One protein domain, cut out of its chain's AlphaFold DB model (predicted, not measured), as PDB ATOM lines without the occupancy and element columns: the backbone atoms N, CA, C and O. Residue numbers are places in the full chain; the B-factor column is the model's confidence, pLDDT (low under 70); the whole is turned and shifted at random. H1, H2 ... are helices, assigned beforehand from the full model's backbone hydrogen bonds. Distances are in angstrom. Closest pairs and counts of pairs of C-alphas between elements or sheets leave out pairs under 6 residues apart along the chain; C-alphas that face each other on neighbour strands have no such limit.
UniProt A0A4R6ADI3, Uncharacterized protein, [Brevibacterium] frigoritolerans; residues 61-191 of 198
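What this domain is: This is residues 61 to 191 of the 198 residues of an uncharacterized protein of [Brevibacterium] frigoritolerans (UniProt A0A4R6ADI3). Four helices, H1, H4, H5 and H6, lie lengthwise beside one another in an up-and-down bundle, with the shorter H2 and H3 reaching out beyond one end. The link from H4 to H5 loops out at the other end, and a long stretch with no named element, residues 171 to 191, runs out from the end of H6 and folds back. The printed part has 131 residues, with six named helices in the order H1, H2, H3, H4, H5, H6 and no named strand: the class is all helix. The whole is compact, with a radius of gyration of the C-alphas of 15.5 A, and spans 51 by 34 by 26 A.

How they stand to each other: The longest helix, H1, residues 61 to 77, touches H6, residues 155 to 170, opposite ways at a steep tilt of 40 degrees; their closest C-alphas, Phe 70 and Leu 162, are 5.3 A apart. H6, with residues 155 to 162 alone, touches H5, residues 131 to 146, in a helical hairpin at a shallow tilt of 28 degrees; the closest C-alphas, Ile 139 and Val 158, are 5.3 A apart. H5 forms another helical hairpin with H4, residues 105 to 119, at a shallow tilt of 26 degrees; the closest C-alphas, Ala 115 and Ile 140, are 5.0 A apart. H4 and H1 only just touch, with 3 pairs of C-alphas within 8 A, the closest being Gln 69 and Met 114 at 7.1 A. H1 and H5 are apart, and so are H4 and H6. H2, residues 80 to 87, is close to H1 but not clearly touching: the closest C-alphas, Val 77 and Tyr 83, are 7.4 A apart. H3, residues 93 to 96, is likewise close to H2 but not clearly touching, with C-alphas 85 and 94 6.8 A apart as the closest. In H1, H2, H4, H5 and H6 every O i to N i+4 pair is within hydrogen-bond range; H3 is too short for such a pair.

Where its parts are: H1 begins at C-alpha 61, (177.345, 162.137, 179.305), and is 24.3 A long. H4 measures 21.1 A, H5 20.6 A and H6 21.4 A, while H2 measures 10.7 A and H3 5.1 A. H6 ends at C-alpha 170, (168.229, 158.203, 185.616).

The domain as a whole: The C-alphas farthest apart, those of Asp 91 and Ser 125, are 50.7 A from each other. The printed part has no cut. The link from H4 to H5, 11 residues, is long. The mean pLDDT of the printed part is 83.7; residues 97 to 99, 146 to 153, 176 to 180 and 186 to 191 are under 70.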
ATOM      1  N   LYS A  61     176.898 160.773 179.005       95.75
ATOM      2  CA  LYS A  61     177.345 162.137 179.305       95.75
ATOM      3  C   LYS A  61     176.172 163.110 179.463       95.75
ATOM      4  O   LYS A  61     176.198 163.960 180.345       95.75
ATOM      5  N   LEU A  62     175.142 162.984 178.622       95.19
ATOM      6  CA  LEU A  62     173.928 163.789 178.753       95.19
ATOM      7  C   LEU A  62     173.182 163.441 180.043       95.19
ATOM      8  O   LEU A  62     172.740 164.338 180.747       95.19
ATOM      9  N   LYS A  63     173.075 162.153 180.378       96.50
ATOM     10  CA  LYS A  63     172.400 161.699 181.601       96.50
ATOM     11  C   LYS A  63     173.031 162.266 182.872       96.50
ATOM     12  O   LYS A  63     172.301 162.773 183.721       96.50
ATOM     13  N   GLU A  64     174.361 162.217 182.950       97.00
ATOM     14  CA  GLU A  64     175.153 162.794 184.043       97.00
ATOM     15  C   GLU A  64     174.986 164.318 184.109       97.00
ATOM     16  O   GLU A  64     174.800 164.881 185.186       97.00
ATOM     17  N   LEU A  65     174.989 164.996 182.954       97.12
ATOM     18  CA  LEU A  65     174.752 166.436 182.904       97.12
ATOM     19  C   LEU A  65     173.353 166.799 183.422       97.12
ATOM     20  O   LEU A  65     173.227 167.716 184.227       97.12
ATOM     21  N   ILE A  66     172.318 166.075 182.990       97.06
ATOM     22  CA  ILE A  66     170.937 166.289 183.442       97.06
ATOM     23  C   ILE A  66     170.810 166.083 184.951       97.06
ATOM     24  O   ILE A  66     170.169 166.896 185.603       97.06
ATOM     25  N   GLU A  67     171.428 165.044 185.514       96.31
ATOM     26  CA  GLU A  67     171.463 164.819 186.966       96.31
ATOM     27  C   GLU A  67     172.133 165.976 187.710       96.31
ATOM     28  O   GLU A  67     171.512 166.583 188.579       96.31
ATOM     29  N   LYS A  68     173.349 166.362 187.305       97.00
ATOM     30  CA  LYS A  68     174.084 167.479 187.918       97.00
ATOM     31  C   LYS A  68     173.273 168.776 187.899       97.00
ATOM     32  O   LYS A  68     173.240 169.502 188.893       97.00
ATOM     33  N   GLN A  69     172.655 169.097 186.765       96.00
ATOM     34  CA  GLN A  69     171.867 170.321 186.636       96.00
ATOM     35  C   GLN A  69     170.550 170.230 187.410       96.00
ATOM     36  O   GLN A  69     170.185 171.190 188.085       96.00
ATOM     37  N   PHE A  70     169.871 169.081 187.384       95.06
ATOM     38  CA  PHE A  70     168.685 168.843 188.203       95.06
ATOM     39  C   PHE A  70     168.984 169.058 189.690       95.06
ATOM     40  O   PHE A  70     168.270 169.820 190.333       95.06
ATOM     41  N   ASP A  71     170.060 168.472 190.217       94.00
ATOM     42  CA  ASP A  71     170.448 168.618 191.624       94.00
ATOM     43  C   ASP A  71     170.713 170.077 192.008       94.00
ATOM     44  O   ASP A  71     170.329 170.527 193.092       94.00
ATOM     45  N   TYR A  72     171.343 170.837 191.108       94.44
ATOM     46  CA  TYR A  72     171.599 172.257 191.316       94.44
ATOM     47  C   TYR A  72     170.296 173.067 191.381       94.44
ATOM     48  O   TYR A  72     170.076 173.818 192.335       94.44
ATOM     49  N   PHE A  73     169.395 172.880 190.412       92.44
ATOM     50  CA  PHE A  73     168.092 173.545 190.422       92.44
ATOM     51  C   PHE A  73     167.238 173.099 191.608       92.44
ATOM     52  O   PHE A  73     166.602 173.944 192.236       92.44
ATOM     53  N   ASP A  74     167.267 171.815 191.971       91.56
ATOM     54  CA  ASP A  74     166.561 171.293 193.135       91.56
ATOM     55  C   ASP A  74     167.018 171.984 194.426       91.56
ATOM     56  O   ASP A  74     166.184 172.396 195.239       91.56
ATOM     57  N   ALA A  75     168.328 172.179 194.600       91.06
ATOM     58  CA  ALA A  75     168.870 172.903 195.743       91.06
ATOM     59  C   ALA A  75     168.343 174.347 195.819       91.06
ATOM     60  O   ALA A  75     168.008 174.813 196.913       91.06
ATOM     61  N   ILE A  76     168.214 175.030 194.675       90.19
ATOM     62  CA  ILE A  76     167.673 176.393 194.602       90.19
ATOM     63  C   ILE A  76     166.171 176.402 194.906       90.19
ATOM     64  O   ILE A  76     165.747 177.088 195.840       90.19
ATOM     65  N   VAL A  77     165.353 175.629 194.179       88.88
ATOM     66  CA  VAL A  77     163.887 175.655 194.345       88.88
ATOM     67  C   VAL A  77     163.449 175.148 195.721       88.88
ATOM     68  O   VAL A  77     162.384 175.519 196.216       88.88
ATOM     69  N   ASN A  78     164.273 174.339 196.388       87.62
ATOM     70  CA  ASN A  78     164.045 173.874 197.757       87.62
ATOM     71  C   ASN A  78     164.875 174.637 198.809       87.62
ATOM     72  O   ASN A  78     165.062 174.142 199.926       87.62
ATOM     73  N   SER A  79     165.382 175.825 198.477       87.94
ATOM     74  CA  SER A  79     165.993 176.742 199.445       87.94
ATOM     75  C   SER A  79     164.949 177.361 200.383       87.94
ATOM     76  O   SER A  79     163.745 177.320 200.121       87.94
ATOM     77  N   GLU A  80     165.411 177.958 201.488       86.31
ATOM     78  CA  GLU A  80     164.537 178.655 202.445       86.31
ATOM     79  C   GLU A  80     163.733 179.780 201.781       86.31
ATOM     80  O   GLU A  80     162.545 179.912 202.061       86.31
ATOM     81  N   TYR A  81     164.355 180.536 200.869       85.75
ATOM     82  CA  TYR A  81     163.705 181.625 200.135       85.75
ATOM     83  C   TYR A  81     162.501 181.117 199.336       85.75
ATOM     84  O   TYR A  81     161.374 181.552 199.553       85.75
ATOM     85  N   PHE A  82     162.719 180.130 198.465       85.44
ATOM     86  CA  PHE A  82     161.661 179.596 197.612       85.44
ATOM     87  C   PHE A  82     160.606 178.813 198.401       85.44
ATOM     88  O   PHE A  82     159.426 178.834 198.048       85.44
ATOM     89  N   TYR A  83     160.997 178.152 199.493       84.88
ATOM     90  CA  TYR A  83     160.041 177.538 200.409       84.88
ATOM     91  C   TYR A  83     159.137 178.587 201.067       84.88
ATOM     92  O   TYR A  83     157.920 178.411 201.069       84.88
ATOM     93  N   ALA A  84     159.706 179.668 201.605       83.88
ATOM     94  CA  ALA A  84     158.935 180.755 202.200       83.88
ATOM     95  C   ALA A  84     158.009 181.394 201.160       83.88
ATOM     96  O   ALA A  84     156.815 181.505 201.410       83.88
ATOM     97  N   LEU A  85     158.527 181.688 199.963       83.31
ATOM     98  CA  LEU A  85     157.774 182.300 198.868       83.31
ATOM     99  C   LEU A  85     156.534 181.487 198.473       83.31
ATOM    100  O   LEU A  85     155.457 182.049 198.315       83.31
ATOM    101  N   ARG A  86     156.645 180.156 198.362       82.88
ATOM    102  CA  ARG A  86     155.501 179.284 198.021       82.88
ATOM    103  C   ARG A  86     154.437 179.180 199.110       82.88
ATOM    104  O   ARG A  86     153.308 178.800 198.813       82.88
ATOM    105  N   ASN A  87     154.810 179.422 200.362       82.06
ATOM    106  CA  ASN A  87     153.909 179.308 201.510       82.06
ATOM    107  C   ASN A  87     153.428 180.675 202.019       82.06
ATOM    108  O   ASN A  87     152.649 180.720 202.971       82.06
ATOM    109  N   ALA A  88     153.887 181.760 201.394       82.88
ATOM    110  CA  ALA A  88     153.579 183.114 201.800       82.88
ATOM    111  C   ALA A  88     152.124 183.493 201.492       82.88
ATOM    112  O   ALA A  88     151.547 183.071 200.487       82.88
ATOM    113  N   GLN A  89     151.530 184.294 202.369       84.06
ATOM    114  CA  GLN A  89     150.246 184.955 202.157       84.06
ATOM    115  C   GLN A  89     150.450 186.315 201.477       84.06
ATOM    116  O   GLN A  89     151.515 186.902 201.634       84.06
ATOM    117  N   PRO A  90     149.461 186.851 200.737       80.94
ATOM    118  CA  PRO A  90     149.626 188.094 199.973       80.94
ATOM    119  C   PRO A  90     150.111 189.316 200.774       80.94
ATOM    120  O   PRO A  90     150.607 190.268 200.178       80.94
ATOM    121  N   ASP A  91     149.938 189.310 202.095       85.94
ATOM    122  CA  ASP A  91     150.357 190.348 203.039       85.94
ATOM    123  C   ASP A  91     151.708 190.073 203.728       85.94
ATOM    124  O   ASP A  91     152.152 190.881 204.545       85.94
ATOM    125  N   ASP A  92     152.386 188.969 203.403       85.25
ATOM    126  CA  ASP A  92     153.691 188.642 203.972       85.25
ATOM    127  C   ASP A  92     154.801 189.558 203.438       85.25
ATOM    128  O   ASP A  92     154.912 189.838 202.241       85.25
ATOM    129  N   SER A  93     155.728 189.935 204.325       82.75
ATOM    130  CA  SER A  93     156.837 190.854 204.026       82.75
ATOM    131  C   SER A  93     157.828 190.343 202.972       82.75
ATOM    132  O   SER A  93     158.709 191.082 202.540       82.75
ATOM    133  N   ILE A  94     157.736 189.076 202.560       76.88
ATOM    134  CA  ILE A  94     158.570 188.529 201.480       76.88
ATOM    135  C   ILE A  94     158.268 189.199 200.132       76.88
ATOM    136  O   ILE A  94     159.152 189.291 199.289       76.88
ATOM    137  N   PHE A  95     157.054 189.731 199.957       77.81
ATOM    138  CA  PHE A  95     156.660 190.495 198.772       77.81
ATOM    139  C   PHE A  95     157.119 191.961 198.814       77.81
ATOM    140  O   PHE A  95     156.991 192.673 197.821       77.81
ATOM    141  N   GLU A  96     157.676 192.418 199.941       77.44
ATOM    142  CA  GLU A  96     158.330 193.729 200.058       77.44
ATOM    143  C   GLU A  96     159.803 193.682 199.611       77.44
ATOM    144  O   GLU A  96     160.425 194.730 199.416       77.44
ATOM    145  N   GLN A  97     160.372 192.480 199.444       67.19
ATOM    146  CA  GLN A  97     161.731 192.268 198.942       67.19
ATOM    147  C   GLN A  97     161.762 192.271 197.406       67.19
ATOM    148  O   GLN A  97     160.771 191.908 196.765       67.19
ATOM    149  N   PRO A  98     162.892 192.651 196.777       66.00
ATOM    150  CA  PRO A  98     163.044 192.531 195.334       66.00
ATOM    151  C   PRO A  98     162.861 191.067 194.893       66.00
ATOM    152  O   PRO A  98     163.465 190.176 195.497       66.00
ATOM    153  N   PRO A  99     162.104 190.799 193.814       66.75
ATOM    154  CA  PRO A  99     161.815 189.435 193.351       66.75
ATOM    155  C   PRO A  99     163.068 188.636 192.938       66.75
ATOM    156  O   PRO A  99     163.027 187.410 192.867       66.75
ATOM    157  N   ASP A 100     164.198 189.320 192.732       70.25
ATOM    158  CA  ASP A 100     165.430 188.748 192.186       70.25
ATOM    159  C   ASP A 100     166.568 188.619 193.213       70.25
ATOM    160  O   ASP A 100     167.710 188.373 192.828       70.25
ATOM    161  N   GLU A 101     166.310 188.785 194.516       77.19
ATOM    162  CA  GLU A 101     167.370 188.736 195.544       77.19
ATOM    163  C   GLU A 101     168.120 187.388 195.569       77.19
ATOM    164  O   GLU A 101     169.314 187.323 195.865       77.19
ATOM    165  N   TRP A 102     167.447 186.307 195.171       83.62
ATOM    166  CA  TRP A 102     168.044 184.979 195.022       83.62
ATOM    167  C   TRP A 102     168.967 184.859 193.790       83.62
ATOM    168  O   TRP A 102     169.867 184.016 193.770       83.62
ATOM    169  N   LEU A 103     168.779 185.703 192.769       85.56
ATOM    170  CA  LEU A 103     169.457 185.645 191.471       85.56
ATOM    171  C   LEU A 103     170.729 186.513 191.467       85.56
ATOM    172  O   LEU A 103     170.865 187.512 190.748       85.56
ATOM    173  N   THR A 104     171.683 186.112 192.305       87.31
ATOM    174  CA  THR A 104     172.991 186.770 192.445       87.31
ATOM    175  C   THR A 104     173.849 186.663 191.175       87.31
ATOM    176  O   THR A 104     173.583 185.852 190.288       87.31
ATOM    177  N   ALA A 105     174.925 187.453 191.089       87.44
ATOM    178  CA  ALA A 105     175.873 187.378 189.972       87.44
ATOM    179  C   ALA A 105     176.515 185.986 189.818       87.44
ATOM    180  O   ALA A 105     176.723 185.536 188.692       87.44
ATOM    181  N   ASP A 106     176.782 185.293 190.929       90.19
ATOM    182  CA  ASP A 106     177.330 183.934 190.905       90.19
ATOM    183  C   ASP A 106     176.295 182.933 190.378       90.19
ATOM    184  O   ASP A 106     176.607 182.145 189.491       90.19
ATOM    185  N   VAL A 107     175.034 183.038 190.818       89.38
ATOM    186  CA  VAL A 107     173.943 182.188 190.302       89.38
ATOM    187  C   VAL A 107     173.742 182.403 188.800       89.38
ATOM    188  O   VAL A 107     173.614 181.431 188.062       89.38
ATOM    189  N   ARG A 108     173.775 183.657 188.325       88.19
ATOM    190  CA  ARG A 108     173.685 183.980 186.890       88.19
ATOM    191  C   ARG A 108     174.835 183.364 186.094       88.19
ATOM    192  O   ARG A 108     174.612 182.794 185.035       88.19
ATOM    193  N   LYS A 109     176.055 183.426 186.628       90.75
ATOM    194  CA  LYS A 109     177.228 182.812 185.999       90.75
ATOM    195  C   LYS A 109     177.110 181.286 185.929       90.75
ATOM    196  O   LYS A 109     177.454 180.701 184.904       90.75
ATOM    197  N   ASP A 110     176.631 180.653 186.994       92.50
ATOM    198  CA  ASP A 110     176.421 179.204 187.023       92.50
ATOM    199  C   ASP A 110     175.332 178.790 186.023       92.50
ATOM    200  O   ASP A 110     175.484 177.800 185.306       92.50
ATOM    201  N   PHE A 111     174.270 179.589 185.907       91.44
ATOM    202  CA  PHE A 111     173.221 179.432 184.901       91.44
ATOM    203  C   PHE A 111     173.779 179.527 183.474       91.44
ATOM    204  O   PHE A 111     173.586 178.600 182.685       91.44
ATOM    205  N   ASP A 112     174.552 180.568 183.164       90.62
ATOM    206  CA  ASP A 112     175.209 180.717 181.860       90.62
ATOM    207  C   ASP A 112     176.113 179.521 181.535       90.62
ATOM    208  O   ASP A 112     176.094 178.990 180.420       90.62
ATOM    209  N   GLN A 113     176.894 179.055 182.515       94.12
ATOM    210  CA  GLN A 113     177.738 177.878 182.341       94.12
ATOM    211  C   GLN A 113     176.905 176.626 182.040       94.12
ATOM    212  O   GLN A 113     177.247 175.881 181.122       94.12
ATOM    213  N   MET A 114     175.816 176.392 182.771       93.69
ATOM    214  CA  MET A 114     174.936 175.240 182.555       93.69
ATOM    215  C   MET A 114     174.278 175.252 181.174       93.69
ATOM    216  O   MET A 114     174.241 174.209 180.513       93.69
ATOM    217  N   ALA A 115     173.820 176.417 180.706       93.69
ATOM    218  CA  ALA A 115     173.273 176.569 179.359       93.69
ATOM    219  C   ALA A 115     174.322 176.240 178.286       93.69
ATOM    220  O   ALA A 115     174.027 175.514 177.338       93.69
ATOM    221  N   ASN A 116     175.565 176.698 178.465       95.69
ATOM    222  CA  ASN A 116     176.663 176.373 177.551       95.69
ATOM    223  C   ASN A 116     177.012 174.874 177.574       95.69
ATOM    224  O   ASN A 116     177.241 174.279 176.523       95.69
ATOM    225  N   GLU A 117     177.032 174.243 178.754       96.31
ATOM    226  CA  GLU A 117     177.259 172.797 178.887       96.31
ATOM    227  C   GLU A 117     176.183 171.984 178.138       96.31
ATOM    228  O   GLU A 117     176.515 170.974 177.514       96.31
ATOM    229  N   MET A 118     174.919 172.430 178.161       94.62
ATOM    230  CA  MET A 118     173.821 171.798 177.420       94.62
ATOM    231  C   MET A 118     173.882 172.053 175.916       94.62
ATOM    232  O   MET A 118     173.663 171.128 175.137       94.62
ATOM    233  N   GLU A 119     174.195 173.277 175.495       94.75
ATOM    234  CA  GLU A 119     174.274 173.638 174.077       94.75
ATOM    235  C   GLU A 119     175.326 172.797 173.344       94.75
ATOM    236  O   GLU A 119     175.087 172.328 172.236       94.75
ATOM    237  N   VAL A 120     176.451 172.499 174.002       94.94
ATOM    238  CA  VAL A 120     177.500 171.612 173.469       94.94
ATOM    239  C   VAL A 120     177.007 170.175 173.236       94.94
ATOM    240  O   VAL A 120     177.619 169.440 172.461       94.94
ATOM    241  N   MET A 121     175.920 169.746 173.885       94.00
ATOM    242  CA  MET A 121     175.333 168.420 173.655       94.00
ATOM    243  C   MET A 121     174.425 168.374 172.424       94.00
ATOM    244  O   MET A 121     174.112 167.276 171.959       94.00
ATOM    245  N   LEU A 122     173.981 169.524 171.907       93.12
ATOM    246  CA  LEU A 122     173.080 169.567 170.760       93.12
ATOM    247  C   LEU A 122     173.817 169.137 169.481       93.12
ATOM    248  O   LEU A 122     174.919 169.618 169.203       93.12
ATOM    249  N   PRO A 123     173.225 168.246 168.665       89.50
ATOM    250  CA  PRO A 123     173.825 167.881 167.395       89.50
ATOM    251  C   PRO A 123     173.777 169.069 166.414       89.50
ATOM    252  O   PRO A 123     172.771 169.775 166.343       89.50
ATOM    253  N   PRO A 124     174.818 169.270 165.582       86.69
ATOM    254  CA  PRO A 124     174.905 170.416 164.667       86.69
ATOM    255  C   PRO A 124     173.809 170.428 163.590       86.69
ATOM    256  O   PRO A 124     173.513 171.465 163.005       86.69
ATOM    257  N   SER A 125     173.201 169.275 163.312       88.19
ATOM    258  CA  SER A 125     172.058 169.134 162.406       88.19
ATOM    259  C   SER A 125     170.892 168.492 163.144       88.19
ATOM    260  O   SER A 125     170.410 167.446 162.738       88.19
ATOM    261  N   MET A 126     170.481 169.065 164.273       90.44
ATOM    262  CA  MET A 126     169.412 168.510 165.107       90.44
ATOM    263  C   MET A 126     168.039 168.480 164.416       90.44
ATOM    264  O   MET A 126     167.670 169.398 163.683       90.44
ATOM    265  N   ASP A 127     167.257 167.437 164.693       90.81
ATOM    266  CA  ASP A 127     165.817 167.434 164.420       90.81
ATOM    267  C   ASP A 127     165.097 168.282 165.476       90.81
ATOM    268  O   ASP A 127     164.985 167.891 166.637       90.81
ATOM    269  N   VAL A 128     164.596 169.448 165.072       87.62
ATOM    270  CA  VAL A 128     163.876 170.389 165.952       87.62
ATOM    271  C   VAL A 128     162.511 169.874 166.421       87.62
ATOM    272  O   VAL A 128     161.896 170.486 167.290       87.62
ATOM    273  N   ASN A 129     162.021 168.769 165.850       89.50
ATOM    274  CA  ASN A 129     160.791 168.105 166.288       89.50
ATOM    275  C   ASN A 129     161.064 166.924 167.227       89.50
ATOM    276  O   ASN A 129     160.121 166.276 167.677       89.50
ATOM    277  N   ASP A 130     162.331 166.606 167.497       92.25
ATOM    278  CA  ASP A 130     162.689 165.595 168.481       92.25
ATOM    279  C   ASP A 130     162.428 166.122 169.898       92.25
ATOM    280  O   ASP A 130     162.907 167.194 170.270       92.25
ATOM    281  N   ASN A 131     161.669 165.364 170.694       93.31
ATOM    282  CA  ASN A 131     161.246 165.796 172.028       93.31
ATOM    283  C   ASN A 131     162.439 166.125 172.934       93.31
ATOM    284  O   ASN A 131     162.400 167.117 173.655       93.31
ATOM    285  N   LEU A 132     163.508 165.323 172.876       93.94
ATOM    286  CA  LEU A 132     164.693 165.559 173.695       93.94
ATOM    287  C   LEU A 132     165.410 166.840 173.257       93.94
ATOM    288  O   LEU A 132     165.743 167.665 174.104       93.94
ATOM    289  N   THR A 133     165.576 167.059 171.949       94.62
ATOM    290  CA  THR A 133     166.076 168.340 171.426       94.62
ATOM    291  C   THR A 133     165.240 169.519 171.936       94.62
ATOM    292  O   THR A 133     165.794 170.508 172.412       94.62
ATOM    293  N   GLN A 134     163.910 169.419 171.875       94.44
ATOM    294  CA  GLN A 134     163.010 170.482 172.329       94.44
ATOM    295  C   GLN A 134     163.120 170.748 173.832       94.44
ATOM    296  O   GLN A 134     163.147 171.907 174.239       94.44
ATOM    297  N   ASP A 135     163.226 169.703 174.654       94.56
ATOM    298  CA  ASP A 135     163.394 169.845 176.099       94.56
ATOM    299  C   ASP A 135     164.715 170.540 176.455       94.56
ATOM    300  O   ASP A 135     164.722 171.465 177.269       94.56
ATOM    301  N   ILE A 136     165.821 170.166 175.804       95.12
ATOM    302  CA  ILE A 136     167.123 170.814 176.019       95.12
ATOM    303  C   ILE A 136     167.090 172.278 175.570       95.12
ATOM    304  O   ILE A 136     167.531 173.157 176.311       95.12
ATOM    305  N   LEU A 137     166.514 172.570 174.401       92.94
ATOM    306  CA  LEU A 137     166.350 173.947 173.927       92.94
ATOM    307  C   LEU A 137     165.472 174.774 174.869       92.94
ATOM    308  O   LEU A 137     165.786 175.929 175.139       92.94
ATOM    309  N   ARG A 138     164.403 174.186 175.416       91.00
ATOM    310  CA  ARG A 138     163.532 174.850 176.391       91.00
ATOM    311  C   ARG A 138     164.282 175.211 177.671       91.00
ATOM    312  O   ARG A 138     164.049 176.294 178.203       91.00
ATOM    313  N   ILE A 139     165.178 174.348 178.154       92.44
ATOM    314  CA  ILE A 139     166.035 174.670 179.305       92.44
ATOM    315  C   ILE A 139     166.981 175.824 178.957       92.44
ATOM    316  O   ILE A 139     167.030 176.809 179.689       92.44
ATOM    317  N   ILE A 140     167.687 175.737 177.825       92.81
ATOM    318  CA  ILE A 140     168.650 176.762 177.396       92.81
ATOM    319  C   ILE A 140     167.972 178.127 177.227       92.81
ATOM    320  O   ILE A 140     168.479 179.115 177.754       92.81
ATOM    321  N   HIS A 141     166.828 178.193 176.536       89.06
ATOM    322  CA  HIS A 141     166.087 179.442 176.336       89.06
ATOM    323  C   HIS A 141     165.598 180.027 177.662       89.06
ATOM    324  O   HIS A 141     165.823 181.202 177.928       89.06
ATOM    325  N   ASN A 142     165.007 179.216 178.544       87.19
ATOM    326  CA  ASN A 142     164.568 179.713 179.849       87.19
ATOM    327  C   ASN A 142     165.731 180.208 180.715       87.19
ATOM    328  O   ASN A 142     165.565 181.163 181.468       87.19
ATOM    329  N   ILE A 143     166.912 179.598 180.598       88.31
ATOM    330  CA  ILE A 143     168.097 180.086 181.298       88.31
ATOM    331  C   ILE A 143     168.577 181.425 180.714       88.31
ATOM    332  O   ILE A 143     168.798 182.375 181.463       88.31
ATOM    333  N   ARG A 144     168.746 181.502 179.389       85.06
ATOM    334  CA  ARG A 144     169.362 182.655 178.709       85.06
ATOM    335  C   ARG A 144     168.444 183.866 178.623       85.06
ATOM    336  O   ARG A 144     168.878 184.985 178.886       85.06
ATOM    337  N   ASP A 145     167.193 183.631 178.258       77.25
ATOM    338  CA  ASP A 145     166.215 184.687 178.017       77.25
ATOM    339  C   ASP A 145     165.437 184.981 179.296       77.25
ATOM    340  O   ASP A 145     165.220 186.138 179.648       77.25
ATOM    341  N   GLY A 146     165.076 183.921 180.026       68.19
ATOM    342  CA  GLY A 146     164.242 184.021 181.213       68.19
ATOM    343  C   GLY A 146     164.926 184.762 182.350       68.19
ATOM    344  O   GLY A 146     164.277 185.580 182.968       68.19
ATOM    345  N   PHE A 147     166.214 184.539 182.624       68.00
ATOM    346  CA  PHE A 147     166.916 185.228 183.719       68.00
ATOM    347  C   PHE A 147     167.660 186.491 183.275       68.00
ATOM    348  O   PHE A 147     168.523 186.990 184.004       68.00
ATOM    349  N   GLY A 148     167.354 187.021 182.088       52.19
ATOM    350  CA  GLY A 148     167.856 188.314 181.633       52.19
ATOM    351  C   GLY A 148     167.459 189.444 182.591       52.19
ATOM    352  O   GLY A 148     166.480 189.347 183.314       52.19
ATOM    353  N   TYR A 149     168.234 190.531 182.609       45.53
ATOM    354  CA  TYR A 149     168.204 191.639 183.587       45.53
ATOM    355  C   TYR A 149     166.836 192.282 183.939       45.53
ATOM    356  O   TYR A 149     166.819 193.111 184.844       45.53
ATOM    357  N   ASN A 150     165.730 191.939 183.269       42.91
ATOM    358  CA  ASN A 150     164.395 192.505 183.498       42.91
ATOM    359  C   ASN A 150     163.261 191.471 183.629       42.91
ATOM    360  O   ASN A 150     162.151 191.877 183.963       42.91
ATOM    361  N   ASP A 151     163.517 190.185 183.377       49.88
ATOM    362  CA  ASP A 151     162.520 189.129 183.536       49.88
ATOM    363  C   ASP A 151     163.012 188.181 184.633       49.88
ATOM    364  O   ASP A 151     164.141 187.693 184.629       49.88
ATOM    365  N   SER A 152     162.182 187.969 185.649       53.12
ATOM    366  CA  SER A 152     162.447 187.016 186.723       53.12
ATOM    367  C   SER A 152     162.050 185.627 186.223       53.12
ATOM    368  O   SER A 152     161.008 185.098 186.620       53.12
ATOM    369  N   GLY A 153     162.813 185.101 185.262       63.47
ATOM    370  CA  GLY A 153     162.532 183.876 184.519       63.47
ATOM    371  C   GLY A 153     161.948 182.759 185.362       63.47
ATOM    372  O   GLY A 153     162.231 182.624 186.556       63.47
ATOM    373  N   ASN A 154     161.117 181.928 184.741       76.75
ATOM    374  CA  ASN A 154     160.414 180.898 185.479       76.75
ATOM    375  C   ASN A 154     161.363 179.741 185.835       76.75
ATOM    376  O   ASN A 154     161.456 178.742 185.124       76.75
ATOM    377  N   ILE A 155     162.065 179.859 186.966       83.62
ATOM    378  CA  ILE A 155     162.955 178.810 187.488       83.62
ATOM    379  C   ILE A 155     162.249 177.472 187.659       83.62
ATOM    380  O   ILE A 155     162.860 176.414 187.489       83.62
ATOM    381  N   TYR A 156     160.952 177.512 187.945       84.50
ATOM    382  CA  TYR A 156     160.165 176.309 188.057       84.50
ATOM    383  C   TYR A 156     160.095 175.591 186.707       84.50
ATOM    384  O   TYR A 156     160.136 174.364 186.687       84.50
ATOM    385  N   GLU A 157     160.022 176.302 185.575       86.12
ATOM    386  CA  GLU A 157     159.896 175.654 184.261       86.12
ATOM    387  C   GLU A 157     161.140 174.844 183.956       86.12
ATOM    388  O   GLU A 157     161.026 173.661 183.639       86.12
ATOM    389  N   VAL A 158     162.313 175.448 184.152       90.12
ATOM    390  CA  VAL A 158     163.599 174.760 184.018       90.12
ATOM    391  C   VAL A 158     163.653 173.539 184.933       90.12
ATOM    392  O   VAL A 158     163.984 172.443 184.477       90.12
ATOM    393  N   TYR A 159     163.263 173.704 186.201       91.31
ATOM    394  CA  TYR A 159     163.219 172.609 187.167       91.31
ATOM    395  C   TYR A 159     162.308 171.460 186.712       91.31
ATOM    396  O   TYR A 159     162.693 170.298 186.816       91.31
ATOM    397  N   ASN A 160     161.132 171.758 186.160       89.19
ATOM    398  CA  ASN A 160     160.177 170.747 185.710       89.19
ATOM    399  C   ASN A 160     160.684 169.959 184.496       89.19
ATOM    400  O   ASN A 160     160.554 168.734 184.459       89.19
ATOM    401  N   VAL A 161     161.313 170.632 183.522       92.44
ATOM    402  CA  VAL A 161     161.933 169.932 182.384       92.44
ATOM    403  C   VAL A 161     163.043 169.006 182.870       92.44
ATOM    404  O   VAL A 161     163.071 167.827 182.519       92.44
ATOM    405  N   LEU A 162     163.935 169.529 183.715       94.69
ATOM    406  CA  LEU A 162     165.043 168.769 184.288       94.69
ATOM    407  C   LEU A 162     164.548 167.575 185.103       94.69
ATOM    408  O   LEU A 162     165.102 166.488 184.964       94.69
ATOM    409  N   HIS A 163     163.488 167.747 185.894       93.06
ATOM    410  CA  HIS A 163     162.854 166.661 186.634       93.06
ATOM    411  C   HIS A 163     162.371 165.554 185.690       93.06
ATOM    412  O   HIS A 163     162.742 164.396 185.874       93.06
ATOM    413  N   GLY A 164     161.604 165.896 184.649       91.88
ATOM    414  CA  GLY A 164     161.105 164.920 183.676       91.88
ATOM    415  C   GLY A 164     162.229 164.144 182.982       91.88
ATOM    416  O   GLY A 164     162.184 162.912 182.906       91.88
ATOM    417  N   LEU A 165     163.282 164.845 182.547       94.75
ATOM    418  CA  LEU A 165     164.461 164.222 181.941       94.75
ATOM    419  C   LEU A 165     165.218 163.338 182.941       94.75
ATOM    420  O   LEU A 165     165.626 162.229 182.597       94.75
ATOM    421  N   HIS A 166     165.394 163.784 184.185       95.00
ATOM    422  CA  HIS A 166     166.121 163.037 185.209       95.00
ATOM    423  C   HIS A 166     165.354 161.774 185.646       95.00
ATOM    424  O   HIS A 166     165.952 160.699 185.744       95.00
ATOM    425  N   VAL A 167     164.026 161.843 185.788       91.88
ATOM    426  CA  VAL A 167     163.159 160.666 185.979       91.88
ATOM    427  C   VAL A 167     163.299 159.700 184.801       91.88
ATOM    428  O   VAL A 167     163.580 158.518 185.007       91.88
ATOM    429  N   GLY A 168     163.167 160.194 183.565       90.94
ATOM    430  CA  GLY A 168     163.215 159.359 182.363       90.94
ATOM    431  C   GLY A 168     164.577 158.702 182.109       90.94
ATOM    432  O   GLY A 168     164.644 157.551 181.678       90.94
ATOM    433  N   PHE A 169     165.675 159.405 182.386       92.38
ATOM    434  CA  PHE A 169     167.025 158.934 182.069       92.38
ATOM    435  C   PHE A 169     167.720 158.189 183.194       92.38
ATOM    436  O   PHE A 169     168.460 157.238 182.904       92.38
ATOM    437  N   ASN A 170     167.494 158.632 184.430       91.38
ATOM    438  CA  ASN A 170     168.229 158.203 185.616       91.38
ATOM    439  C   ASN A 170     167.330 157.504 186.646       91.38
ATOM    440  O   ASN A 170     167.832 156.977 187.635       91.38
ATOM    441  N   GLY A 171     166.015 157.433 186.412       87.31
ATOM    442  CA  GLY A 171     165.091 156.732 187.303       87.31
ATOM    443  C   GLY A 171     164.939 157.412 188.662       87.31
ATOM    444  O   GLY A 171     164.730 156.723 189.665       87.31
ATOM    445  N   TYR A 172     165.071 158.742 188.696       86.62
ATOM    446  CA  TYR A 172     164.868 159.538 189.901       86.62
ATOM    447  C   TYR A 172     163.522 159.235 190.550       86.62
ATOM    448  O   TYR A 172     162.503 159.065 189.881       86.62
ATOM    449  N   LYS A 173     163.531 159.178 191.879       82.19
ATOM    450  CA  LYS A 173     162.328 159.041 192.691       82.19
ATOM    451  C   LYS A 173     162.272 160.230 193.622       82.19
ATOM    452  O   LYS A 173     163.241 160.483 194.331       82.19
ATOM    453  N   HIS A 174     161.140 160.923 193.627       72.38
ATOM    454  CA  HIS A 174     160.925 162.052 194.515       72.38
ATOM    455  C   HIS A 174     161.142 161.637 195.979       72.38
ATOM    456  O   HIS A 174     160.644 160.600 196.424       72.38
ATOM    457  N   VAL A 175     161.907 162.441 196.721       71.44
ATOM    458  CA  VAL A 175     162.272 162.168 198.119       71.44
ATOM    459  C   VAL A 175     161.777 163.312 198.999       71.44
ATOM    460  O   VAL A 175     162.088 164.473 198.734       71.44
ATOM    461  N   GLU A 176     161.050 162.997 200.072       66.75
ATOM    462  CA  GLU A 176     160.738 163.970 201.128       66.75
ATOM    463  C   GLU A 176     162.019 164.342 201.906       66.75
ATOM    464  O   GLU A 176     162.882 163.489 202.121       66.75
ATOM    465  N   ARG A 177     162.190 165.601 202.347       62.94
ATOM    466  CA  ARG A 177     163.373 165.959 203.158       62.94
ATOM    467  C   ARG A 177     163.288 165.379 204.571       62.94
ATOM    468  O   ARG A 177     162.223 165.315 205.180       62.94
ATOM    469  N   GLU A 178     164.460 165.114 205.152       57.53
ATOM    470  CA  GLU A 178     164.630 164.641 206.537       57.53
ATOM    471  C   GLU A 178     164.104 165.616 207.614       57.53
ATOM    472  O   GLU A 178     163.907 165.219 208.759       57.53
ATOM    473  N   ASN A 179     163.847 166.885 207.279       62.16
ATOM    474  CA  ASN A 179     163.416 167.917 208.230       62.16
ATOM    475  C   ASN A 179     161.887 168.112 208.308       62.16
ATOM    476  O   ASN A 179     161.429 169.115 208.858       62.16
ATOM    477  N   GLY A 180     161.097 167.193 207.744       63.94
ATOM    478  CA  GLY A 180     159.629 167.241 207.765       63.94
ATOM    479  C   GLY A 180     159.007 168.270 206.814       63.94
ATOM    480  O   GLY A 180     157.783 168.400 206.772       63.94
ATOM    481  N   ARG A 181     159.821 168.993 206.033       70.38
ATOM    482  CA  ARG A 181     159.343 169.857 204.949       70.38
ATOM    483  C   ARG A 181     159.251 169.050 203.660       70.38
ATOM    484  O   ARG A 181     160.215 168.400 203.257       70.38
ATOM    485  N   LYS A 182     158.104 169.122 202.988       70.69
ATOM    486  CA  LYS A 182     157.951 168.533 201.655       70.69
ATOM    487  C   LYS A 182     158.799 169.325 200.658       70.69
ATOM    488  O   LYS A 182     158.765 170.559 200.675       70.69
ATOM    489  N   ARG A 183     159.589 168.621 199.835       77.00
ATOM    490  CA  ARG A 183     160.190 169.229 198.639       77.00
ATOM    491  C   ARG A 183     159.058 169.669 197.714       77.00
ATOM    492  O   ARG A 183     157.961 169.123 197.796       77.00
ATOM    493  N   LEU A 184     159.336 170.657 196.868       80.31
ATOM    494  CA  LEU A 184     158.457 170.974 195.750       80.31
ATOM    495  C   LEU A 184     158.219 169.692 194.951       80.31
ATOM    496  O   LEU A 184     159.185 169.104 194.474       80.31
ATOM    497  N   ASP A 185     156.965 169.273 194.831       74.25
ATOM    498  CA  ASP A 185     156.565 168.141 194.005       74.25
ATOM    499  C   ASP A 185     156.212 168.665 192.604       74.25
ATOM    500  O   ASP A 185     155.124 169.208 192.418       74.25
ATOM    501  N   PRO A 186     157.097 168.558 191.600       68.88
ATOM    502  CA  PRO A 186     156.806 169.073 190.264       68.88
ATOM    503  C   PRO A 186     155.637 168.355 189.568       68.88
ATOM    504  O   PRO A 186     155.104 168.900 188.609       68.88
ATOM    505  N   GLU A 187     155.187 167.184 190.032       67.31
ATOM    506  CA  GLU A 187     153.997 166.521 189.482       67.31
ATOM    507  C   GLU A 187     152.709 167.003 190.168       67.31
ATOM    508  O   GLU A 187     151.702 167.249 189.502       67.31
ATOM    509  N   GLY A 188     152.732 167.171 191.494       61.78
ATOM    510  CA  GLY A 188     151.563 167.557 192.294       61.78
ATOM    511  C   GLY A 188     151.378 169.065 192.517       61.78
ATOM    512  O   GLY A 188     150.249 169.563 192.533       61.78
ATOM    513  N   ASP A 189     152.466 169.816 192.687       61.75
ATOM    514  CA  ASP A 189     152.434 171.256 192.966       61.75
ATOM    515  C   ASP A 189     152.298 172.095 191.695       61.75
ATOM    516  O   ASP A 189     151.757 173.194 191.749       61.75
ATOM    517  N   TRP A 190     152.700 171.584 190.530       62.84
ATOM    518  CA  TRP A 190     152.678 172.350 189.281       62.84
ATOM    519  C   TRP A 190     151.271 172.774 188.857       62.84
ATOM    520  O   TRP A 190     151.011 173.950 188.596       62.84
ATOM    521  N   THR A 191     150.327 171.830 188.848       53.06
ATOM    522  CA  THR A 191     148.918 172.106 188.530       53.06
ATOM    523  C   THR A 191     148.272 173.016 189.577       53.06
ATOM    524  O   THR A 191     147.380 173.791 189.251       53.06
TER     525      THR A 191